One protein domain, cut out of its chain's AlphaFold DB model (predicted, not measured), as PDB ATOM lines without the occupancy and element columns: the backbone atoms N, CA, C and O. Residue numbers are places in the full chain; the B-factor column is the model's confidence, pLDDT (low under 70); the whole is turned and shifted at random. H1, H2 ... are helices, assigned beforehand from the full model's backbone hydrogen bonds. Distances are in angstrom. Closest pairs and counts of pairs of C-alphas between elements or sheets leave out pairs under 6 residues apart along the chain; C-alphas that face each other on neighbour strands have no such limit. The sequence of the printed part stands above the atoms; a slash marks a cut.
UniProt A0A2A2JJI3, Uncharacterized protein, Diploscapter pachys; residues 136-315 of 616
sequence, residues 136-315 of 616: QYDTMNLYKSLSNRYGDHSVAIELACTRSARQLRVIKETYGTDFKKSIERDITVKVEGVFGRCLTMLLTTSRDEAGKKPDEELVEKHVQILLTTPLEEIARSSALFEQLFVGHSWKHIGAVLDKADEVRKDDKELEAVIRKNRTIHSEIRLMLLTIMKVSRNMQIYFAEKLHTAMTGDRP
ATOM      1  N   GLN A 136     249.740  62.356 265.006       95.56
ATOM      2  CA  GLN A 136     248.902  63.468 265.467       95.56
ATOM      3  C   GLN A 136     249.084  63.728 266.962       95.56
ATOM      4  O   GLN A 136     249.068  64.883 267.389       95.56
ATOM      5  N   TYR A 137     249.257  62.680 267.773       96.31
ATOM      6  CA  TYR A 137     249.500  62.830 269.204       96.31
ATOM      7  C   TYR A 137     250.837  63.532 269.471       96.31
ATOM      8  O   TYR A 137     250.873  64.501 270.232       96.31
ATOM      9  N   ASP A 138     251.916  63.133 268.792       95.94
ATOM     10  CA  ASP A 138     253.205  63.837 268.850       95.94
ATOM     11  C   ASP A 138     253.086  65.295 268.383       95.94
ATOM     12  O   ASP A 138     253.549  66.211 269.065       95.94
ATOM     13  N   THR A 139     252.412  65.528 267.253       96.94
ATOM     14  CA  THR A 139     252.222  66.868 266.677       96.94
ATOM     15  C   THR A 139     251.436  67.780 267.626       96.94
ATOM     16  O   THR A 139     251.814  68.934 267.845       96.94
ATOM     17  N   MET A 140     250.382  67.261 268.264       95.81
ATOM     18  CA  MET A 140     249.610  67.982 269.278       95.81
ATOM     19  C   MET A 140     250.465  68.315 270.507       95.81
ATOM     20  O   MET A 140     250.386  69.432 271.019       95.81
ATOM     21  N   ASN A 141     251.277  67.370 270.990       95.50
ATOM     22  CA  ASN A 141     252.183  67.605 272.118       95.50
ATOM     23  C   ASN A 141     253.232  68.673 271.783       95.50
ATOM     24  O   ASN A 141     253.470  69.566 272.599       95.50
ATOM     25  N   LEU A 142     253.795  68.643 270.572       96.56
ATOM     26  CA  LEU A 142     254.709  69.674 270.088       96.56
ATOM     27  C   LEU A 142     254.021  71.045 270.047       96.56
ATOM     28  O   LEU A 142     254.543  72.011 270.597       96.56
ATOM     29  N   TYR A 143     252.823  71.134 269.464       95.19
ATOM     30  CA  TYR A 143     252.065  72.385 269.391       95.19
ATOM     31  C   TYR A 143     251.742  72.962 270.773       95.19
ATOM     32  O   TYR A 143     251.929  74.161 271.004       95.19
ATOM     33  N   LYS A 144     251.283  72.116 271.706       92.44
ATOM     34  CA  LYS A 144     251.011  72.509 273.097       92.44
ATOM     35  C   LYS A 144     252.283  73.016 273.778       92.44
ATOM     36  O   LYS A 144     252.237  74.063 274.416       92.44
ATOM     37  N   SER A 145     253.407  72.322 273.587       93.56
ATOM     38  CA  SER A 145     254.699  72.724 274.147       93.56
ATOM     39  C   SER A 145     255.172  74.073 273.608       93.56
ATOM     40  O   SER A 145     255.616  74.895 274.396       93.56
ATOM     41  N   LEU A 146     255.048  74.324 272.299       92.44
ATOM     42  CA  LEU A 146     255.453  75.591 271.671       92.44
ATOM     43  C   LEU A 146     254.517  76.758 272.005       92.44
ATOM     44  O   LEU A 146     254.918  77.915 271.954       92.44
ATOM     45  N   SER A 147     253.253  76.481 272.324       87.38
ATOM     46  CA  SER A 147     252.251  77.510 272.639       87.38
ATOM     47  C   SER A 147     252.307  77.999 274.090       87.38
ATOM     48  O   SER A 147     251.512  78.857 274.486       87.38
ATOM     49  N   ASN A 148     253.244  77.481 274.884       78.75
ATOM     50  CA  ASN A 148     253.394  77.820 276.288       78.75
ATOM     51  C   ASN A 148     254.154  79.148 276.471       78.75
ATOM     52  O   ASN A 148     255.355  79.168 276.708       78.75
ATOM     53  N   ARG A 149     253.429  80.275 276.384       57.12
ATOM     54  CA  ARG A 149     253.982  81.650 276.408       57.12
ATOM     55  C   ARG A 149     254.880  81.994 277.609       57.12
ATOM     56  O   ARG A 149     255.649  82.941 277.513       57.12
ATOM     57  N   TYR A 150     254.756  81.272 278.722       55.56
ATOM     58  CA  TYR A 150     255.508  81.514 279.962       55.56
ATOM     59  C   TYR A 150     256.167  80.243 280.515       55.56
ATOM     60  O   TYR A 150     256.501  80.207 281.701       55.56
ATOM     61  N   GLY A 151     256.288  79.174 279.721       61.84
ATOM     62  CA  GLY A 151     256.553  77.854 280.285       61.84
ATOM     63  C   GLY A 151     257.577  76.994 279.565       61.84
ATOM     64  O   GLY A 151     258.148  77.352 278.545       61.84
ATOM     65  N   ASP A 152     257.814  75.852 280.200       77.31
ATOM     66  CA  ASP A 152     258.833  74.855 279.897       77.31
ATOM     67  C   ASP A 152     258.605  74.171 278.536       77.31
ATOM     68  O   ASP A 152     257.587  73.503 278.328       77.31
ATOM     69  N   HIS A 153     259.579  74.290 277.625       93.12
ATOM     70  CA  HIS A 153     259.593  73.597 276.333       93.12
ATOM     71  C   HIS A 153     260.214  72.186 276.405       93.12
ATOM     72  O   HIS A 153     260.638  71.634 275.385       93.12
ATOM     73  N   SER A 154     260.271  71.565 277.590       93.69
ATOM     74  CA  SER A 154     260.842  70.226 277.799       93.69
ATOM     75  C   SER A 154     260.243  69.139 276.909       93.69
ATOM     76  O   SER A 154     260.954  68.201 276.545       93.69
ATOM     77  N   VAL A 155     258.964  69.251 276.541       95.88
ATOM     78  CA  VAL A 155     258.298  68.304 275.634       95.88
ATOM     79  C   VAL A 155     258.773  68.498 274.196       95.88
ATOM     80  O   VAL A 155     259.078  67.516 273.528       95.88
ATOM     81  N   ALA A 156     258.919  69.740 273.724       96.94
ATOM     82  CA  ALA A 156     259.496  70.010 272.408       96.94
ATOM     83  C   ALA A 156     260.950  69.511 272.310       96.94
ATOM     84  O   ALA A 156     261.313  68.894 271.311       96.94
ATOM     85  N   ILE A 157     261.754  69.703 273.363       97.50
ATOM     86  CA  ILE A 157     263.128  69.175 273.451       97.50
ATOM     87  C   ILE A 157     263.130  67.640 273.417       97.50
ATOM     88  O   ILE A 157     263.934  67.040 272.705       97.50
ATOM     89  N   GLU A 158     262.237  66.996 274.175       97.56
ATOM     90  CA  GLU A 158     262.089  65.538 274.200       97.56
ATOM     91  C   GLU A 158     261.749  64.996 272.808       97.56
ATOM     92  O   GLU A 158     262.428  64.090 272.330       97.56
ATOM     93  N   LEU A 159     260.754  65.572 272.131       97.38
ATOM     94  CA  LEU A 159     260.355  65.151 270.786       97.38
ATOM     95  C   LEU A 159     261.482  65.370 269.769       97.38
ATOM     96  O   LEU A 159     261.795  64.463 269.004       97.38
ATOM     97  N   ALA A 160     262.147  66.527 269.808       97.12
ATOM     98  CA  ALA A 160     263.247  66.846 268.900       97.12
ATOM     99  C   ALA A 160     264.447  65.893 269.045       97.12
ATOM    100  O   ALA A 160     265.140  65.619 268.069       97.12
ATOM    101  N   CYS A 161     264.699  65.381 270.254       96.31
ATOM    102  CA  CYS A 161     265.818  64.472 270.503       96.31
ATOM    103  C   CYS A 161     265.455  62.990 270.337       96.31
ATOM    104  O   CYS A 161     266.345  62.182 270.110       96.31
ATOM    105  N   THR A 162     264.186  62.595 270.480       95.00
ATOM    106  CA  THR A 162     263.818  61.164 270.577       95.00
ATOM    107  C   THR A 162     263.071  60.617 269.369       95.00
ATOM    108  O   THR A 162     262.900  59.403 269.268       95.00
ATOM    109  N   ARG A 163     262.602  61.478 268.461       94.31
ATOM    110  CA  ARG A 163     261.929  61.051 267.231       94.31
ATOM    111  C   ARG A 163     262.926  60.859 266.098       94.31
ATOM    112  O   ARG A 163     263.877  61.627 265.970       94.31
ATOM    113  N   SER A 164     262.692  59.836 265.280       91.81
ATOM    114  CA  SER A 164     263.524  59.569 264.107       91.81
ATOM    115  C   SER A 164     263.349  60.644 263.037       91.81
ATOM    116  O   SER A 164     262.332  61.342 262.990       91.81
ATOM    117  N   ALA A 165     264.295  60.748 262.108       91.12
ATOM    118  CA  ALA A 165     264.229  61.676 260.982       91.12
ATOM    119  C   ALA A 165     262.951  61.479 260.145       91.12
ATOM    120  O   ALA A 165     262.371  62.439 259.631       91.12
ATOM    121  N   ARG A 166     262.474  60.231 260.037       90.62
ATOM    122  CA  ARG A 166     261.210  59.901 259.363       90.62
ATOM    123  C   ARG A 166     259.997  60.365 260.173       90.62
ATOM    124  O   ARG A 166     259.110  60.992 259.599       90.62
ATOM    125  N   GLN A 167     259.976  60.123 261.485       93.31
ATOM    126  CA  GLN A 167     258.904  60.601 262.369       93.31
ATOM    127  C   GLN A 167     258.828  62.135 262.385       93.31
ATOM    128  O   GLN A 167     257.747  62.694 262.226       93.31
ATOM    129  N   LEU A 168     259.966  62.834 262.486       95.19
ATOM    130  CA  LEU A 168     260.023  64.301 262.455       95.19
ATOM    131  C   LEU A 168     259.490  64.883 261.140       95.19
ATOM    132  O   LEU A 168     258.810  65.911 261.154       95.19
ATOM    133  N   ARG A 169     259.726  64.210 260.005       93.69
ATOM    134  CA  ARG A 169     259.145  64.606 258.714       93.69
ATOM    135  C   ARG A 169     257.619  64.518 258.731       93.69
ATOM    136  O   ARG A 169     256.961  65.489 258.366       93.69
ATOM    137  N   VAL A 170     257.067  63.402 259.212       94.06
ATOM    138  CA  VAL A 170     255.610  63.221 259.326       94.06
ATOM    139  C   VAL A 170     255.008  64.228 260.307       94.06
ATOM    140  O   VAL A 170     253.978  64.827 260.007       94.06
ATOM    141  N   ILE A 171     255.663  64.485 261.442       95.75
ATOM    142  CA  ILE A 171     255.240  65.514 262.404       95.75
ATOM    143  C   ILE A 171     255.208  66.888 261.730       95.75
ATOM    144  O   ILE A 171     254.229  67.610 261.874       95.75
ATOM    145  N   LYS A 172     256.229  67.249 260.942       95.50
ATOM    146  CA  LYS A 172     256.274  68.524 260.211       95.50
ATOM    147  C   LYS A 172     255.132  68.672 259.205       95.50
ATOM    148  O   LYS A 172     254.513  69.736 259.143       95.50
ATOM    149  N   GLU A 173     254.834  67.624 258.445       94.94
ATOM    150  CA  GLU A 173     253.723  67.601 257.482       94.94
ATOM    151  C   GLU A 173     252.355  67.684 258.183       94.94
ATOM    152  O   GLU A 173     251.497  68.490 257.803       94.94
ATOM    153  N   THR A 174     252.181  66.917 259.261       95.56
ATOM    154  CA  THR A 174     250.964  66.909 260.090       95.56
ATOM    155  C   THR A 174     250.743  68.271 260.738       95.56
ATOM    156  O   THR A 174     249.648  68.820 260.669       95.56
ATOM    157  N   TYR A 175     251.798  68.887 261.274       96.88
ATOM    158  CA  TYR A 175     251.744  70.213 261.885       96.88
ATOM    159  C   TYR A 175     251.262  71.278 260.891       96.88
ATOM    160  O   TYR A 175     250.395  72.095 261.211       96.88
ATOM    161  N   GLY A 176     251.793  71.246 259.662       96.50
ATOM    162  CA  GLY A 176     251.362  72.124 258.575       96.50
ATOM    163  C   GLY A 176     249.893  71.933 258.198       96.50
ATOM    164  O   GLY A 176     249.197  72.907 257.905       96.50
ATOM    165  N   THR A 177     249.412  70.693 258.252       95.94
ATOM    166  CA  THR A 177     248.031  70.335 257.912       95.94
ATOM    167  C   THR A 177     247.049  70.740 259.008       95.94
ATOM    168  O   THR A 177     246.060  71.411 258.700       95.94
ATOM    169  N   ASP A 178     247.338  70.398 260.262       94.50
ATOM    170  CA  ASP A 178     246.438  70.583 261.406       94.50
ATOM    171  C   ASP A 178     246.376  72.049 261.852       94.50
ATOM    172  O   ASP A 178     245.300  72.579 262.122       94.50
ATOM    173  N   PHE A 179     247.522  72.739 261.879       94.19
ATOM    174  CA  PHE A 179     247.627  74.103 262.417       94.19
ATOM    175  C   PHE A 179     247.786  75.184 261.348       94.19
ATOM    176  O   PHE A 179     247.913  76.363 261.683       94.19
ATOM    177  N   LYS A 180     247.799  74.803 260.061       95.06
ATOM    178  CA  LYS A 180     247.938  75.716 258.910       95.06
ATOM    179  C   LYS A 180     249.157  76.647 259.013       95.06
ATOM    180  O   LYS A 180     249.145  77.775 258.518       95.06
ATOM    181  N   LYS A 181     250.230  76.178 259.656       93.38
ATOM    182  CA  LYS A 181     251.472  76.926 259.896       93.38
ATOM    183  C   LYS A 181     252.662  75.972 259.895       93.38
ATOM    184  O   LYS A 181     252.512  74.820 260.274       93.38
ATOM    185  N   SER A 182     253.844  76.430 259.481       95.44
ATOM    186  CA  SER A 182     255.060  75.612 259.581       95.44
ATOM    187  C   SER A 182     255.655  75.678 260.992       95.44
ATOM    188  O   SER A 182     255.528  76.705 261.667       95.44
ATOM    189  N   ILE A 183     256.331  74.605 261.413       95.62
ATOM    190  CA  ILE A 183     257.007  74.526 262.720       95.62
ATOM    191  C   ILE A 183     258.015  75.674 262.869       95.62
ATOM    192  O   ILE A 183     258.021  76.362 263.884       95.62
ATOM    193  N   GLU A 184     258.808  75.950 261.833       95.38
ATOM    194  CA  GLU A 184     259.840  76.993 261.835       95.38
ATOM    195  C   GLU A 184     259.242  78.378 262.087       95.38
ATOM    196  O   GLU A 184     259.738  79.145 262.913       95.38
ATOM    197  N   ARG A 185     258.136  78.693 261.399       93.81
ATOM    198  CA  ARG A 185     257.427  79.965 261.583       93.81
ATOM    199  C   ARG A 185     256.786  80.058 262.958       93.81
ATOM    200  O   ARG A 185     256.630  81.163 263.469       93.81
ATOM    201  N   ASP A 186     256.342  78.944 263.538       93.44
ATOM    202  CA  ASP A 186     255.738  78.974 264.867       93.44
ATOM    203  C   ASP A 186     256.777  79.181 265.965       93.44
ATOM    204  O   ASP A 186     256.602  80.076 266.788       93.44
ATOM    205  N   ILE A 187     257.901  78.465 265.894       93.81
ATOM    206  CA  ILE A 187     259.032  78.646 266.809       93.81
ATOM    207  C   ILE A 187     259.584  80.068 266.701       93.81
ATOM    208  O   ILE A 187     259.738  80.722 267.723       93.81
ATOM    209  N   THR A 188     259.792  80.592 265.488       91.69
ATOM    210  CA  THR A 188     260.314  81.960 265.287       91.69
ATOM    211  C   THR A 188     259.456  83.027 265.975       91.69
ATOM    212  O   THR A 188     259.977  84.041 266.426       91.69
ATOM    213  N   VAL A 189     258.138  82.813 266.052       90.56
ATOM    214  CA  VAL A 189     257.203  83.758 266.680       90.56
ATOM    215  C   VAL A 189     257.083  83.536 268.189       90.56
ATOM    216  O   VAL A 189     256.844  84.495 268.917       90.56
ATOM    217  N   LYS A 190     257.183  82.289 268.660       90.38
ATOM    218  CA  LYS A 190     256.840  81.917 270.042       90.38
ATOM    219  C   LYS A 190     258.043  81.662 270.950       90.38
ATOM    220  O   LYS A 190     257.888  81.727 272.163       90.38
ATOM    221  N   VAL A 191     259.210  81.361 270.386       90.19
ATOM    222  CA  VAL A 191     260.401  80.926 271.121       90.19
ATOM    223  C   VAL A 191     261.583  81.807 270.740       90.19
ATOM    224  O   VAL A 191     262.092  81.764 269.619       90.19
ATOM    225  N   GLU A 192     262.039  82.614 271.691       85.88
ATOM    226  CA  GLU A 192     263.040  83.643 271.435       85.88
ATOM    227  C   GLU A 192     264.490  83.121 271.476       85.88
ATOM    228  O   GLU A 192     264.833  82.104 272.088       85.88
ATOM    229  N   GLY A 193     265.381  83.882 270.838       91.00
ATOM    230  CA  GLY A 193     266.823  83.777 271.039       91.00
ATOM    231  C   GLY A 193     267.497  82.528 270.458       91.00
ATOM    232  O   GLY A 193     267.061  81.928 269.477       91.00
ATOM    233  N   VAL A 194     268.647  82.182 271.047       94.31
ATOM    234  CA  VAL A 194     269.500  81.056 270.621       94.31
ATOM    235  C   VAL A 194     268.762  79.726 270.773       94.31
ATOM    236  O   VAL A 194     268.860  78.870 269.900       94.31
ATOM    237  N   PHE A 195     267.975  79.582 271.843       94.56
ATOM    238  CA  PHE A 195     267.208  78.373 272.124       94.56
ATOM    239  C   PHE A 195     266.231  78.027 270.991       94.56
ATOM    240  O   PHE A 195     266.265  76.902 270.493       94.56
ATOM    241  N   GLY A 196     265.431  78.995 270.519       94.62
ATOM    242  CA  GLY A 196     264.500  78.784 269.406       94.62
ATOM    243  C   GLY A 196     265.199  78.353 268.111       94.62
ATOM    244  O   GLY A 196     264.715  77.464 267.406       94.62
ATOM    245  N   ARG A 197     266.390  78.901 267.824       95.94
ATOM    246  CA  ARG A 197     267.208  78.478 266.672       95.94
ATOM    247  C   ARG A 197     267.699  77.038 266.817       95.94
ATOM    248  O   ARG A 197     267.523  76.251 265.892       95.94
ATOM    249  N   CYS A 198     268.254  76.675 267.975       97.00
ATOM    250  CA  CYS A 198     268.713  75.309 268.244       97.00
ATOM    251  C   CYS A 198     267.570  74.288 268.173       97.00
ATOM    252  O   CYS A 198     267.715  73.247 267.535       97.00
ATOM    253  N   LEU A 199     266.413  74.611 268.760       96.81
ATOM    254  CA  LEU A 199     265.223  73.764 268.704       96.81
ATOM    255  C   LEU A 199     264.721  73.578 267.267       96.81
ATOM    256  O   LEU A 199     264.387  72.459 266.881       96.81
ATOM    257  N   THR A 200     264.716  74.649 266.465       96.94
ATOM    258  CA  THR A 200     264.358  74.574 265.041       96.94
ATOM    259  C   THR A 200     265.278  73.601 264.309       96.94
ATOM    260  O   THR A 200     264.787  72.676 263.672       96.94
ATOM    261  N   MET A 201     266.601  73.738 264.466       97.19
ATOM    262  CA  MET A 201     267.573  72.855 263.811       97.19
ATOM    263  C   MET A 201     267.391  71.382 264.196       97.19
ATOM    264  O   MET A 201     267.437  70.520 263.323       97.19
ATOM    265  N   LEU A 202     267.134  71.078 265.475       96.75
ATOM    266  CA  LEU A 202     266.887  69.697 265.910       96.75
ATOM    267  C   LEU A 202     265.603  69.102 265.310       96.75
ATOM    268  O   LEU A 202     265.572  67.913 265.019       96.75
ATOM    269  N   LEU A 203     264.553  69.909 265.125       96.31
ATOM    270  CA  LEU A 203     263.270  69.445 264.587       96.31
ATOM    271  C   LEU A 203     263.258  69.321 263.059       96.31
ATOM    272  O   LEU A 203     262.470  68.544 262.523       96.31
ATOM    273  N   THR A 204     264.073  70.106 262.349       93.88
ATOM    274  CA  THR A 204     263.982  70.211 260.883       93.88
ATOM    275  C   THR A 204     265.138  69.582 260.127       93.88
ATOM    276  O   THR A 204     264.974  69.263 258.948       93.88
ATOM    277  N   THR A 205     266.300  69.428 260.758       93.69
ATOM    278  CA  THR A 205     267.481  68.873 260.096       93.69
ATOM    279  C   THR A 205     267.495  67.357 260.238       93.69
ATOM    280  O   THR A 205     267.422  66.819 261.341       93.69
ATOM    281  N   SER A 206     267.605  66.653 259.108       91.19
ATOM    282  CA  SER A 206     267.684  65.190 259.103       91.19
ATOM    283  C   SER A 206     268.963  64.722 259.792       91.19
ATOM    284  O   SER A 206     270.050  65.200 259.475       91.19
ATOM    285  N   ARG A 207     268.827  63.755 260.701       90.50
ATOM    286  CA  ARG A 207     269.949  63.099 261.377       90.50
ATOM    287  C   ARG A 207     270.407  61.864 260.601       90.50
ATOM    288  O   ARG A 207     269.585  61.207 259.964       90.50
ATOM    289  N   ASP A 208     271.698  61.544 260.665       86.94
ATOM    290  CA  ASP A 208     272.208  60.252 260.202       86.94
ATOM    291  C   ASP A 208     271.811  59.126 261.172       86.94
ATOM    292  O   ASP A 208     272.228  59.091 262.331       86.94
ATOM    293  N   GLU A 209     271.002  58.194 260.676       83.12
ATOM    294  CA  GLU A 209     270.485  57.034 261.409       83.12
ATOM    295  C   GLU A 209     271.026  55.711 260.850       83.12
ATOM    296  O   GLU A 209     270.618  54.639 261.289       83.12
ATOM    297  N   ALA A 210     271.976  55.752 259.907       74.56
ATOM    298  CA  ALA A 210     272.478  54.569 259.204       74.56
ATOM    299  C   ALA A 210     273.293  53.601 260.090       74.56
ATOM    300  O   ALA A 210     273.841  52.620 259.592       74.56
ATOM    301  N   GLY A 211     273.423  53.883 261.392       70.31
ATOM    302  CA  GLY A 211     274.071  53.006 262.367       70.31
ATOM    303  C   GLY A 211     275.574  52.793 262.151       70.31
ATOM    304  O   GLY A 211     276.151  51.952 262.846       70.31
ATOM    305  N   LYS A 212     276.195  53.546 261.231       82.75
ATOM    306  CA  LYS A 212     277.614  53.458 260.863       82.75
ATOM    307  C   LYS A 212     278.524  53.709 262.066       82.75
ATOM    308  O   LYS A 212     278.157  54.427 263.000       82.75
ATOM    309  N   LYS A 213     279.723  53.117 262.032       88.25
ATOM    310  CA  LYS A 213     280.772  53.419 263.012       88.25
ATOM    311  C   LYS A 213     281.111  54.921 262.920       88.25
ATOM    312  O   LYS A 213     281.225  55.414 261.796       88.25
ATOM    313  N   PRO A 214     281.243  55.635 264.054       91.69
ATOM    314  CA  PRO A 214     281.670  57.030 264.052       91.69
ATOM    315  C   PRO A 214     283.023  57.216 263.360       91.69
ATOM    316  O   PRO A 214     283.902  56.361 263.481       91.69
ATOM    317  N   ASP A 215     283.176  58.338 262.662       93.56
ATOM    318  CA  ASP A 215     284.448  58.774 262.090       93.56
ATOM    319  C   ASP A 215     285.366  59.282 263.210       93.56
ATOM    320  O   ASP A 215     285.060  60.271 263.878       93.56
ATOM    321  N   GLU A 216     286.482  58.587 263.428       95.31
ATOM    322  CA  GLU A 216     287.407  58.860 264.529       95.31
ATOM    323  C   GLU A 216     288.076  60.242 264.409       95.31
ATOM    324  O   GLU A 216     288.230  60.919 265.429       95.31
ATOM    325  N   GLU A 217     288.390  60.712 263.195       96.62
ATOM    326  CA  GLU A 217     289.007  62.031 262.979       96.62
ATOM    327  C   GLU A 217     288.008  63.153 263.298       96.62
ATOM    328  O   GLU A 217     288.323  64.132 263.987       96.62
ATOM    329  N   LEU A 218     286.756  62.987 262.862       96.31
ATOM    330  CA  LEU A 218     285.690  63.933 263.178       96.31
ATOM    331  C   LEU A 218     285.364  63.942 264.678       96.31
ATOM    332  O   LEU A 218     285.111  65.011 265.243       96.31
ATOM    333  N   VAL A 219     285.382  62.773 265.330       97.38
ATOM    334  CA  VAL A 219     285.224  62.666 266.787       97.38
ATOM    335  C   VAL A 219     286.321  63.468 267.484       97.38
ATOM    336  O   VAL A 219     286.004  64.294 268.336       97.38
ATOM    337  N   GLU A 220     287.591  63.307 267.099       97.19
ATOM    338  CA  GLU A 220     288.709  64.064 267.683       97.19
ATOM    339  C   GLU A 220     288.559  65.570 267.510       97.19
ATOM    340  O   GLU A 220     288.712  66.326 268.473       97.19
ATOM    341  N   LYS A 221     288.165  66.011 266.315       97.56
ATOM    342  CA  LYS A 221     287.893  67.424 266.052       97.56
ATOM    343  C   LYS A 221     286.792  67.976 266.963       97.56
ATOM    344  O   LYS A 221     286.931  69.079 267.491       97.56
ATOM    345  N   HIS A 222     285.698  67.240 267.152       97.75
ATOM    346  CA  HIS A 222     284.585  67.683 268.001       97.75
ATOM    347  C   HIS A 222     284.930  67.635 269.491       97.75
ATOM    348  O   HIS A 222     284.547  68.546 270.223       97.75
ATOM    349  N   VAL A 223     285.698  66.632 269.930       96.88
ATOM    350  CA  VAL A 223     286.252  66.568 271.290       96.88
ATOM    351  C   VAL A 223     287.121  67.793 271.555       96.88
ATOM    352  O   VAL A 223     286.933  68.458 272.570       96.88
ATOM    353  N   GLN A 224     288.008  68.153 270.622       96.19
ATOM    354  CA  GLN A 224     288.864  69.327 270.771       96.19
ATOM    355  C   GLN A 224     288.038  70.604 270.957       96.19
ATOM    356  O   GLN A 224     288.298  71.358 271.890       96.19
ATOM    357  N   ILE A 225     287.009  70.820 270.126       96.50
ATOM    358  CA  ILE A 225     286.108  71.981 270.244       96.50
ATOM    359  C   ILE A 225     285.418  72.003 271.611       96.50
ATOM    360  O   ILE A 225     285.370  73.050 272.258       96.50
ATOM    361  N   LEU A 226     284.895  70.856 272.055       94.38
ATOM    362  CA  LEU A 226     284.164  70.728 273.316       94.38
ATOM    363  C   LEU A 226     285.052  70.970 274.547       94.38
ATOM    364  O   LEU A 226     284.556  71.450 275.564       94.38
ATOM    365  N   LEU A 227     286.345  70.639 274.466       91.50
ATOM    366  CA  LEU A 227     287.303  70.807 275.562       91.50
ATOM    367  C   LEU A 227     287.946  72.199 275.605       91.50
ATOM    368  O   LEU A 227     288.237  72.688 276.694       91.50
ATOM    369  N   THR A 228     288.174  72.846 274.458       94.19
ATOM    370  CA  THR A 228     288.814  74.174 274.419       94.19
ATOM    371  C   THR A 228     287.838  75.337 274.500       94.19
ATOM    372  O   THR A 228     288.250  76.441 274.851       94.19
ATOM    373  N   THR A 229     286.562  75.116 274.179       95.19
ATOM    374  CA  THR A 229     285.551  76.178 274.163       95.19
ATOM    375  C   THR A 229     284.741  76.162 275.462       95.19
ATOM    376  O   THR A 229     284.193  75.115 275.817       95.19
ATOM    377  N   PRO A 230     284.591  77.298 276.171       92.88
ATOM    378  CA  PRO A 230     283.727  77.373 277.346       92.88
ATOM    379  C   PRO A 230     282.288  76.932 277.034       92.88
ATOM    380  O   PRO A 230     281.706  77.320 276.017       92.88
ATOM    381  N   LEU A 231     281.668  76.160 277.932       91.31
ATOM    382  CA  LEU A 231     280.310  75.632 277.726       91.31
ATOM    383  C   LEU A 231     279.268  76.738 277.543       91.31
ATOM    384  O   LEU A 231     278.292  76.568 276.815       91.31
ATOM    385  N   GLU A 232     279.470  77.883 278.184       93.69
ATOM    386  CA  GLU A 232     278.618  79.053 278.042       93.69
ATOM    387  C   GLU A 232     278.705  79.684 276.653       93.69
ATOM    388  O   GLU A 232     277.743  80.298 276.196       93.69
ATOM    389  N   GLU A 233     279.849  79.568 275.985       95.19
ATOM    390  CA  GLU A 233     280.028  80.041 274.616       95.19
ATOM    391  C   GLU A 233     279.350  79.089 273.630       95.19
ATOM    392  O   GLU A 233     278.556  79.538 272.801       95.19
ATOM    393  N   ILE A 234     279.538  77.774 273.804       93.06
ATOM    394  CA  ILE A 234     278.806  76.747 273.044       93.06
ATOM    395  C   ILE A 234     277.292  76.951 273.197       93.06
ATOM    396  O   ILE A 234     276.556  76.948 272.214       93.06
ATOM    397  N   ALA A 235     276.817  77.208 274.419       93.69
ATOM    398  CA  ALA A 235     275.402  77.430 274.698       93.69
ATOM    399  C   ALA A 235     274.833  78.728 274.093       93.69
ATOM    400  O   ALA A 235     273.622  78.822 273.894       93.69
ATOM    401  N   ARG A 236     275.664  79.743 273.814       95.00
ATOM    402  CA  ARG A 236     275.231  81.011 273.193       95.00
ATOM    403  C   ARG A 236     275.392  81.021 271.673       95.00
ATOM    404  O   ARG A 236     274.767  81.848 271.009       95.00
ATOM    405  N   SER A 237     276.191  80.114 271.117       96.12
ATOM    406  CA  SER A 237     276.470  80.043 269.685       96.12
ATOM    407  C   SER A 237     275.644  78.953 269.008       96.12
ATOM    408  O   SER A 237     275.923  77.763 269.137       96.12
ATOM    409  N   SER A 238     274.652  79.361 268.209       95.25
ATOM    410  CA  SER A 238     273.898  78.408 267.385       95.25
ATOM    411  C   SER A 238     274.785  77.705 266.352       95.25
ATOM    412  O   SER A 238     274.511  76.559 266.031       95.25
ATOM    413  N   ALA A 239     275.868  78.342 265.889       96.81
ATOM    414  CA  ALA A 239     276.805  77.734 264.943       96.81
ATOM    415  C   ALA A 239     277.622  76.597 265.581       96.81
ATOM    416  O   ALA A 239     277.743  75.523 264.999       96.81
ATOM    417  N   LEU A 240     278.132  76.797 266.804       97.25
ATOM    418  CA  LEU A 240     278.837  75.734 267.536       97.25
ATOM    419  C   LEU A 240     277.883  74.601 267.924       97.25
ATOM    420  O   LEU A 240     278.242  73.429 267.834       97.25
ATOM    421  N   PHE A 241     276.655  74.944 268.320       96.69
ATOM    422  CA  PHE A 241     275.622  73.956 268.605       96.69
ATOM    423  C   PHE A 241     275.298  73.096 267.375       96.69
ATOM    424  O   PHE A 241     275.240  71.871 267.478       96.69
ATOM    425  N   GLU A 242     275.109  73.731 266.215       96.69
ATOM    426  CA  GLU A 242     274.875  73.047 264.943       96.69
ATOM    427  C   GLU A 242     276.029  72.105 264.610       96.69
ATOM    428  O   GLU A 242     275.813  70.911 264.408       96.69
ATOM    429  N   GLN A 243     277.258  72.625 264.657       96.81
ATOM    430  CA  GLN A 243     278.466  71.875 264.344       96.81
ATOM    431  C   GLN A 243     278.626  70.624 265.216       96.81
ATOM    432  O   GLN A 243     279.036  69.585 264.703       96.81
ATOM    433  N   LEU A 244     278.307  70.702 266.511       96.25
ATOM    434  CA  LEU A 244     278.520  69.602 267.454       96.25
ATOM    435  C   LEU A 244     277.370  68.585 267.489       96.25
ATOM    436  O   LEU A 244     277.632  67.393 267.645       96.25
ATOM    437  N   PHE A 245     276.110  69.021 267.363       95.56
ATOM    438  CA  PHE A 245     274.956  68.189 267.744       95.56
ATOM    439  C   PHE A 245     273.905  67.967 266.652       95.56
ATOM    440  O   PHE A 245     273.094  67.036 266.761       95.56
ATOM    441  N   VAL A 246     273.870  68.800 265.613       95.56
ATOM    442  CA  VAL A 246     272.828  68.743 264.581       95.56
ATOM    443  C   VAL A 246     273.299  67.857 263.425       95.56
ATOM    444  O   VAL A 246     274.439  67.942 262.991       95.56
ATOM    445  N   GLY A 247     272.432  66.965 262.939       92.31
ATOM    446  CA  GLY A 247     272.719  66.085 261.795       92.31
ATOM    447  C   GLY A 247     273.574  64.844 262.102       92.31
ATOM    448  O   GLY A 247     273.408  63.822 261.440       92.31
ATOM    449  N   HIS A 248     274.421  64.878 263.134       94.06
ATOM    450  CA  HIS A 248     275.299  63.753 263.504       94.06
ATOM    451  C   HIS A 248     274.546  62.568 264.108       94.06
ATOM    452  O   HIS A 248     273.581  62.753 264.844       94.06
ATOM    453  N   SER A 249     275.001  61.339 263.876       93.44
ATOM    454  CA  SER A 249     274.380  60.168 264.504       93.44
ATOM    455  C   SER A 249     274.518  60.195 266.033       93.44
ATOM    456  O   SER A 249     275.474  60.744 266.586       93.44
ATOM    457  N   TRP A 250     273.578  59.564 266.744       93.75
ATOM    458  CA  TRP A 250     273.661  59.455 268.206       93.75
ATOM    459  C   TRP A 250     274.924  58.717 268.664       93.75
ATOM    460  O   TRP A 250     275.529  59.122 269.652       93.75
ATOM    461  N   LYS A 251     275.388  57.726 267.885       93.31
ATOM    462  CA  LYS A 251     276.663  57.026 268.117       93.31
ATOM    463  C   LYS A 251     277.866  57.971 268.040       93.31
ATOM    464  O   LYS A 251     278.771  57.858 268.858       93.31
ATOM    465  N   HIS A 252     277.876  58.903 267.081       95.31
ATOM    466  CA  HIS A 252     278.933  59.915 266.963       95.31
ATOM    467  C   HIS A 252     278.958  60.841 268.174       95.31
ATOM    468  O   HIS A 252     280.000  61.018 268.798       95.31
ATOM    469  N   ILE A 253     277.799  61.394 268.541       95.88
ATOM    470  CA  ILE A 253     277.688  62.305 269.687       95.88
ATOM    471  C   ILE A 253     278.085  61.582 270.981       95.88
ATOM    472  O   ILE A 253     278.849  62.136 271.764       95.88
ATOM    473  N   GLY A 254     277.638  60.337 271.178       95.00
ATOM    474  CA  GLY A 254     278.045  59.508 272.313       95.00
ATOM    475  C   GLY A 254     279.563  59.328 272.382       95.00
ATOM    476  O   GLY A 254     280.161  59.647 273.403       95.00
ATOM    477  N   ALA A 255     280.201  58.949 271.268       95.62
ATOM    478  CA  ALA A 255     281.655  58.780 271.200       95.62
ATOM    479  C   ALA A 255     282.431  60.072 271.518       95.62
ATOM    480  O   ALA A 255     283.448  60.023 272.209       95.62
ATOM    481  N   VAL A 256     281.948  61.233 271.055       96.25
ATOM    482  CA  VAL A 256     282.534  62.540 271.399       96.25
ATOM    483  C   VAL A 256     282.435  62.809 272.900       96.25
ATOM    484  O   VAL A 256     283.414  63.226 273.513       96.25
ATOM    485  N   LEU A 257     281.268  62.577 273.502       94.75
ATOM    486  CA  LEU A 257     281.046  62.839 274.926       94.75
ATOM    487  C   LEU A 257     281.860  61.898 275.815       94.75
ATOM    488  O   LEU A 257     282.441  62.348 276.798       94.75
ATOM    489  N   ASP A 258     281.935  60.619 275.455       93.56
ATOM    490  CA  ASP A 258     282.680  59.616 276.214       93.56
ATOM    491  C   ASP A 258     284.189  59.889 276.141       93.56
ATOM    492  O   ASP A 258     284.844  59.972 277.178       93.56
ATOM    493  N   LYS A 259     284.729  60.179 274.946       94.38
ATOM    494  CA  LYS A 259     286.139  60.574 274.785       94.38
ATOM    495  C   LYS A 259     286.449  61.899 275.496       94.38
ATOM    496  O   LYS A 259     287.532  62.059 276.051       94.38
ATOM    497  N   ALA A 260     285.511  62.847 275.532       92.88
ATOM    498  CA  ALA A 260     285.684  64.085 276.291       92.88
ATOM    499  C   ALA A 260     285.725  63.838 277.810       92.88
ATOM    500  O   ALA A 260     286.596  64.388 278.483       92.88
ATOM    501  N   ASP A 261     284.834  63.003 278.355       91.44
ATOM    502  CA  ASP A 261     284.850  62.627 279.776       91.44
ATOM    503  C   ASP A 261     286.129  61.836 280.137       91.44
ATOM    504  O   ASP A 261     286.724  62.075 281.189       91.44
ATOM    505  N   GLU A 262     286.628  60.975 279.241       90.75
ATOM    506  CA  GLU A 262     287.896  60.251 279.414       90.75
ATOM    507  C   GLU A 262     289.129  61.162 279.482       90.75
ATOM    508  O   GLU A 262     290.078  60.857 280.206       90.75
ATOM    509  N   VAL A 263     289.148  62.265 278.730       89.31
ATOM    510  CA  VAL A 263     290.249  63.242 278.778       89.31
ATOM    511  C   VAL A 263     290.165  64.098 280.043       89.31
ATOM    512  O   VAL A 263     291.188  64.490 280.599       89.31
ATOM    513  N   ARG A 264     288.951  64.362 280.530       85.06
ATOM    514  CA  ARG A 264     288.688  65.251 281.667       85.06
ATOM    515  C   ARG A 264     288.927  64.634 283.046       85.06
ATOM    516  O   ARG A 264     288.841  65.404 283.989       85.06
ATOM    517  N   LYS A 265     289.199  63.320 283.153       67.25
ATOM    518  CA  LYS A 265     289.375  62.411 284.328       67.25
ATOM    519  C   LYS A 265     289.456  62.951 285.780       67.25
ATOM    520  O   LYS A 265     289.056  62.212 286.674       67.25
ATOM    521  N   ASP A 266     289.914  64.174 286.033       60.22
ATOM    522  CA  ASP A 266     289.946  64.842 287.347       60.22
ATOM    523  C   ASP A 266     288.749  65.794 287.606       60.22
ATOM    524  O   ASP A 266     288.487  66.192 288.745       60.22
ATOM    525  N   ASP A 267     287.974  66.128 286.571       59.97
ATOM    526  CA  ASP A 267     286.742  66.912 286.643       59.97
ATOM    527  C   ASP A 267     285.498  66.015 286.741       59.97
ATOM    528  O   ASP A 267     285.439  64.908 286.209       59.97
ATOM    529  N   LYS A 268     284.437  66.518 287.387       71.44
ATOM    530  CA  LYS A 268     283.109  65.873 287.358       71.44
ATOM    531  C   LYS A 268     282.680  65.636 285.900       71.44
ATOM    532  O   LYS A 268     282.933  66.502 285.062       71.44
ATOM    533  N   GLU A 269     281.965  64.533 285.646       82.44
ATOM    534  CA  GLU A 269     281.347  64.224 284.343       82.44
ATOM    535  C   GLU A 269     280.709  65.469 283.719       82.44
ATOM    536  O   GLU A 269     280.060  66.264 284.419       82.44
ATOM    537  N   LEU A 270     280.845  65.629 282.403       87.19
ATOM    538  CA  LEU A 270     280.359  66.803 281.682       87.19
ATOM    539  C   LEU A 270     278.869  67.068 281.947       87.19
ATOM    540  O   LEU A 270     278.447  68.216 282.112       87.19
ATOM    541  N   GLU A 271     278.078  66.004 282.096       88.81
ATOM    542  CA  GLU A 271     276.661  66.076 282.451       88.81
ATOM    543  C   GLU A 271     276.448  66.766 283.811       88.81
ATOM    544  O   GLU A 271     275.570  67.620 283.976       88.81
ATOM    545  N   ALA A 272     277.269  66.431 284.809       88.94
ATOM    546  CA  ALA A 272     277.208  67.025 286.137       88.94
ATOM    547  C   ALA A 272     277.665  68.492 286.135       88.94
ATOM    548  O   ALA A 272     277.099  69.303 286.880       88.94
ATOM    549  N   VAL A 273     278.649  68.834 285.297       90.25
ATOM    550  CA  VAL A 273     279.117  70.213 285.095       90.25
ATOM    551  C   VAL A 273     278.008  71.063 284.482       90.25
ATOM    552  O   VAL A 273     277.612  72.065 285.081       90.25
ATOM    553  N   ILE A 274     277.420  70.619 283.368       92.25
ATOM    554  CA  ILE A 274     276.306  71.309 282.705       92.25
ATOM    555  C   ILE A 274     275.125  71.454 283.663       92.25
ATOM    556  O   ILE A 274     274.589  72.548 283.813       92.25
ATOM    557  N   ARG A 275     274.749  70.393 284.392       91.56
ATOM    558  CA  ARG A 275     273.632  70.422 285.349       91.56
ATOM    559  C   ARG A 275     273.787  71.511 286.413       91.56
ATOM    560  O   ARG A 275     272.787  72.152 286.753       91.56
ATOM    561  N   LYS A 276     274.995  71.696 286.954       90.88
ATOM    562  CA  LYS A 276     275.291  72.668 288.024       90.88
ATOM    563  C   LYS A 276     275.524  74.081 287.502       90.88
ATOM    564  O   LYS A 276     275.411  75.024 288.284       90.88
ATOM    565  N   ASN A 277     275.799  74.233 286.212       91.12
ATOM    566  CA  ASN A 277     276.076  75.522 285.618       91.12
ATOM    567  C   ASN A 277     274.801  76.377 285.496       91.12
ATOM    568  O   ASN A 277     273.927  76.115 284.672       91.12
ATOM    569  N   ARG A 278     274.678  77.403 286.347       91.12
ATOM    570  CA  ARG A 278     273.521  78.315 286.371       91.12
ATOM    571  C   ARG A 278     273.661  79.507 285.423       91.12
ATOM    572  O   ARG A 278     272.696  80.246 285.272       91.12
ATOM    573  N   THR A 279     274.824  79.695 284.798       93.31
ATOM    574  CA  THR A 279     275.049  80.782 283.829       93.31
ATOM    575  C   THR A 279     274.449  80.450 282.458       93.31
ATOM    576  O   THR A 279     274.115  81.353 281.689       93.31
ATOM    577  N   ILE A 280     274.274  79.156 282.162       93.56
ATOM    578  CA  ILE A 280     273.594  78.656 280.968       93.56
ATOM    579  C   ILE A 280     272.079  78.735 281.180       93.56
ATOM    580  O   ILE A 280     271.555  78.260 282.194       93.56
ATOM    581  N   HIS A 281     271.370  79.292 280.191       91.12
ATOM    582  CA  HIS A 281     269.908  79.361 280.181       91.12
ATOM    583  C   HIS A 281     269.288  77.985 280.467       91.12
ATOM    584  O   HIS A 281     269.732  76.973 279.920       91.12
ATOM    585  N   SER A 282     268.261  77.933 281.319       92.38
ATOM    586  CA  SER A 282     267.685  76.682 281.832       92.38
ATOM    587  C   SER A 282     267.263  75.711 280.728       92.38
ATOM    588  O   SER A 282     267.532  74.519 280.853       92.38
ATOM    589  N   GLU A 283     266.667  76.212 279.649       92.31
ATOM    590  CA  GLU A 283     266.183  75.384 278.538       92.31
ATOM    591  C   GLU A 283     267.304  74.895 277.618       92.31
ATOM    592  O   GLU A 283     267.265  73.758 277.157       92.31
ATOM    593  N   ILE A 284     268.353  75.697 277.408       94.75
ATOM    594  CA  ILE A 284     269.538  75.257 276.654       94.75
ATOM    595  C   ILE A 284     270.287  74.199 277.464       94.75
ATOM    596  O   ILE A 284     270.696  73.172 276.931       94.75
ATOM    597  N   ARG A 285     270.396  74.399 278.782       95.25
ATOM    598  CA  ARG A 285     270.948  73.403 279.704       95.25
ATOM    599  C   ARG A 285     270.146  72.101 279.662       95.25
ATOM    600  O   ARG A 285     270.748  71.036 279.598       95.25
ATOM    601  N   LEU A 286     268.812  72.170 279.664       95.06
ATOM    602  CA  LEU A 286     267.953  70.994 279.512       95.06
ATOM    603  C   LEU A 286     268.165  70.307 278.155       95.06
ATOM    604  O   LEU A 286     268.319  69.094 278.117       95.06
ATOM    605  N   MET A 287     268.235  71.074 277.065       96.56
ATOM    606  CA  MET A 287     268.482  70.563 275.713       96.56
ATOM    607  C   MET A 287     269.811  69.812 275.608       96.56
ATOM    608  O   MET A 287     269.831  68.687 275.117       96.56
ATOM    609  N   LEU A 288     270.900  70.388 276.126       96.69
ATOM    610  CA  LEU A 288     272.211  69.739 276.156       96.69
ATOM    611  C   LEU A 288     272.175  68.445 276.979       96.69
ATOM    612  O   LEU A 288     272.629  67.409 276.506       96.69
ATOM    613  N   LEU A 289     271.575  68.473 278.174       95.88
ATOM    614  CA  LEU A 289     271.441  67.276 279.013       95.88
ATOM    615  C   LEU A 289     270.610  66.180 278.330       95.88
ATOM    616  O   LEU A 289     270.960  65.007 278.431       95.88
ATOM    617  N   THR A 290     269.533  66.537 277.627       97.19
ATOM    618  CA  THR A 290     268.724  65.570 276.874       97.19
ATOM    619  C   THR A 290     269.520  64.962 275.722       97.19
ATOM    620  O   THR A 290     269.515  63.742 275.585       97.19
ATOM    621  N   ILE A 291     270.248  65.773 274.946       96.88
ATOM    622  CA  ILE A 291     271.127  65.297 273.865       96.88
ATOM    623  C   ILE A 291     272.134  64.277 274.395       96.88
ATOM    624  O   ILE A 291     272.234  63.190 273.837       96.88
ATOM    625  N   MET A 292     272.823  64.597 275.494       94.81
ATOM    626  CA  MET A 292     273.844  63.720 276.078       94.81
ATOM    627  C   MET A 292     273.273  62.384 276.556       94.81
ATOM    628  O   MET A 292     273.877  61.328 276.362       94.81
ATOM    629  N   LYS A 293     272.097  62.416 277.186       94.38
ATOM    630  CA  LYS A 293     271.447  61.199 277.679       94.38
ATOM    631  C   LYS A 293     270.955  60.329 276.535       94.38
ATOM    632  O   LYS A 293     271.236  59.137 276.519       94.38
ATOM    633  N   VAL A 294     270.275  60.931 275.560       95.12
ATOM    634  CA  VAL A 294     269.757  60.212 274.393       95.12
ATOM    635  C   VAL A 294     270.892  59.636 273.546       95.12
ATOM    636  O   VAL A 294     270.769  58.506 273.082       95.12
ATOM    637  N   SER A 295     272.012  60.353 273.391       94.31
ATOM    638  CA  SER A 295     273.161  59.854 272.627       94.31
ATOM    639  C   SER A 295     273.827  58.631 273.255       94.31
ATOM    640  O   SER A 295     274.411  57.828 272.536       94.31
ATOM    641  N   ARG A 296     273.754  58.496 274.586       91.81
ATOM    642  CA  ARG A 296     274.320  57.359 275.325       91.81
ATOM    643  C   ARG A 296     273.344  56.194 275.417       91.81
ATOM    644  O   ARG A 296     273.710  55.064 275.117       91.81
ATOM    645  N   ASN A 297     272.120  56.460 275.870       91.94
ATOM    646  CA  ASN A 297     271.073  55.454 276.004       91.94
ATOM    647  C   ASN A 297     269.691  56.127 276.137       91.94
ATOM    648  O   ASN A 297     269.353  56.723 277.167       91.94
ATOM    649  N   MET A 298     268.874  56.004 275.091       93.38
ATOM    650  CA  MET A 298     267.535  56.595 275.037       93.38
ATOM    651  C   MET A 298     266.565  55.951 276.040       93.38
ATOM    652  O   MET A 298     265.740  56.648 276.636       93.38
ATOM    653  N   GLN A 299     266.673  54.642 276.270       93.06
ATOM    654  CA  GLN A 299     265.804  53.911 277.189       93.06
ATOM    655  C   GLN A 299     266.054  54.346 278.638       93.06
ATOM    656  O   GLN A 299     265.106  54.619 279.375       93.06
ATOM    657  N   ILE A 300     267.322  54.539 279.024       92.62
ATOM    658  CA  ILE A 300     267.695  55.112 280.325       92.62
ATOM    659  C   ILE A 300     267.156  56.539 280.463       92.62
ATOM    660  O   ILE A 300     266.651  56.886 281.532       92.62
ATOM    661  N   TYR A 301     267.212  57.363 279.409       95.44
ATOM    662  CA  TYR A 301     266.633  58.713 279.437       95.44
ATOM    663  C   TYR A 301     265.135  58.685 279.784       95.44
ATOM    664  O   TYR A 301     264.696  59.395 280.696       95.44
ATOM    665  N   PHE A 302     264.347  57.842 279.107       95.44
ATOM    666  CA  PHE A 302     262.922  57.708 279.408       95.44
ATOM    667  C   PHE A 302     262.676  57.089 280.787       95.44
ATOM    668  O   PHE A 302     261.786  57.556 281.498       95.44
ATOM    669  N   ALA A 303     263.486  56.115 281.212       90.75
ATOM    670  CA  ALA A 303     263.399  55.522 282.543       90.75
ATOM    671  C   ALA A 303     263.625  56.565 283.654       90.75
ATOM    672  O   ALA A 303     262.873  56.621 284.626       90.75
ATOM    673  N   GLU A 304     264.614  57.447 283.507       91.69
ATOM    674  CA  GLU A 304     264.857  58.538 284.455       91.69
ATOM    675  C   GLU A 304     263.747  59.595 284.447       91.69
ATOM    676  O   GLU A 304     263.374  60.110 285.509       91.69
ATOM    677  N   LYS A 305     263.207  59.926 283.265       93.44
ATOM    678  CA  LYS A 305     262.056  60.832 283.156       93.44
ATOM    679  C   LYS A 305     260.825  60.245 283.834       93.44
ATOM    680  O   LYS A 305     260.192  60.948 284.617       93.44
ATOM    681  N   LEU A 306     260.529  58.967 283.599       88.44
ATOM    682  CA  LEU A 306     259.476  58.238 284.304       88.44
ATOM    683  C   LEU A 306     259.726  58.244 285.812       88.44
ATOM    684  O   LEU A 306     258.806  58.518 286.577       88.44
ATOM    685  N   HIS A 307     260.966  58.015 286.251       87.00
ATOM    686  CA  HIS A 307     261.311  58.046 287.670       87.00
ATOM    687  C   HIS A 307     260.987  59.401 288.287       87.00
ATOM    688  O   HIS A 307     260.246  59.463 289.259       87.00
ATOM    689  N   THR A 308     261.483  60.483 287.686       88.19
ATOM    690  CA  THR A 308     261.264  61.849 288.179       88.19
ATOM    691  C   THR A 308     259.779  62.209 288.169       88.19
ATOM    692  O   THR A 308     259.281  62.788 289.132       88.19
ATOM    693  N   ALA A 309     259.053  61.812 287.120       85.62
ATOM    694  CA  ALA A 309     257.614  62.015 287.023       85.62
ATOM    695  C   ALA A 309     256.831  61.237 288.094       85.62
ATOM    696  O   ALA A 309     255.759  61.678 288.486       85.62
ATOM    697  N   MET A 310     257.344  60.106 288.587       76.94
ATOM    698  CA  MET A 310     256.687  59.292 289.617       76.94
ATOM    699  C   MET A 310     257.116  59.616 291.052       76.94
ATOM    700  O   MET A 310     256.342  59.367 291.973       76.94
ATOM    701  N   THR A 311     258.344  60.095 291.268       76.06
ATOM    702  CA  THR A 311     258.921  60.294 292.611       76.06
ATOM    703  C   THR A 311     258.940  61.743 293.083       76.06
ATOM    704  O   THR A 311     259.319  61.991 294.227       76.06
ATOM    705  N   GLY A 312     258.518  62.693 292.245       64.81
ATOM    706  CA  GLY A 312     258.288  64.072 292.669       64.81
ATOM    707  C   GLY A 312     257.180  64.200 293.726       64.81
ATOM    708  O   GLY A 312     256.366  63.295 293.904       64.81
ATOM    709  N   ASP A 313     257.116  65.359 294.394       58.41
ATOM    710  CA  ASP A 313     256.113  65.664 295.437       58.41
ATOM    711  C   ASP A 313     254.664  65.428 294.972       58.41
ATOM    712  O   ASP A 313     253.780  65.099 295.767       58.41
ATOM    713  N   ARG A 314     254.417  65.609 293.669       64.75
ATOM    714  CA  ARG A 314     253.201  65.196 292.966       64.75
ATOM    715  C   ARG A 314     253.593  64.458 291.685       64.75
ATOM    716  O   ARG A 314     254.468  64.965 290.980       64.75
ATOM    717  N   PRO A 315     252.935  63.335 291.346       73.12
ATOM    718  CA  PRO A 315     253.191  62.664 290.082       73.12
ATOM    719  C   PRO A 315     252.858  63.551 288.872       73.12
ATOM    720  O   PRO A 315     251.767  64.118 288.787       73.12
TER     721      PRO A 315
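AT A GLANCE: This is residues 136 to 315 of the 616 residues of an uncharacterized protein of Diploscapter pachys (UniProt A0A2A2JJI3). Two groups of helices, H1 to H5 and H6 to H10, sit side by side along the longest axis, with the long helix H11 between them, packing on H2 on one side and on H9 and H10 on the other. H12 turns off at the end of H11, and residues 308 to 314, of which 308 to 311 belong to H12, stick out. The printed part has 180 residues with twelve named helices, H1 to H12 in order along the chain, and no named strand; the class is all helix, and the helix packing is mostly crossed. The whole is compact, with a radius of gyration of the C-alphas of 16.4 A and spans of 49 by 40 by 30 A.

HOW THE PARTS SIT: H1, residues 136 to 146, touches H2, residues 154 to 162, at a steep tilt of 48 degrees; their closest C-alphas, of Leu 142 and Ala 156, are 5.3 A apart. H3, residues 165 to 179, touches H1 with residues 171 to 175 alone, about perpendicular at 75 degrees, the closest C-alphas being Thr 139 and Ile 171 at 5.4 A. H4, residues 183 to 190, and H5, residues 193 to 204, form a helical hairpin at a shallow tilt of 18 degrees, closest at the C-alphas of Glu 184 and Thr 200, 6.0 A. H6, residues 216 to 228, is apart from H5. H7, residues 231 to 236, and H8, residues 238 to 245, only just touch, with 3 pairs of C-alphas within 8 A, and only at the corner. H8 touches H5, closest at the C-alphas of Val 194 and Ser 238, 6.1 A. H9, residues 250 to 264, touches H6 at a steep tilt of 52 degrees, closest at the C-alphas of Val 219 and Val 256, 5.3 A. H10, residues 270 to 276, and H11, residues 282 to 296, form a helical hairpin, closest at the C-alphas of Glu 271 and Leu 289, 6.4 A. H11 touches H2 the same way at a shallow tilt of 27 degrees, closest at the C-alphas of Ile 157 and Met 287, 6.0 A. H11 touches H9 with residues 292 to 296 alone, about perpendicular at 78 degrees, closest at the C-alphas of Trp 250 and Ser 295, 4.5 A. H12, residues 298 to 311, touches H11 with residues 300 to 301 alone, closest at the C-alphas of Lys 293 and Tyr 301, 5.7 A. Every O i to N i+4 pair is within hydrogen-bond range in the helices other than H5, which has 7 of 8.

IN THESE COORDINATES: H1 begins at C-alpha 136, (248.902, 63.468, 265.467). From first to last C-alpha H3 measures 20.8 A, H9 21.0 A, H11 21.4 A and H12 19.9 A. H12 ends at C-alpha 311, (258.921, 60.294, 292.611).

THE WHOLE: The C-alphas of Lys 180 and Asp 266, the two farthest apart, are 51.9 A apart. The printed part has no cut, and the link from H5 to H6, 11 residues, is long. The mean pLDDT of the printed part is 91.2; residues 149 to 151, 265 to 267 and 312 to 314 are under 70.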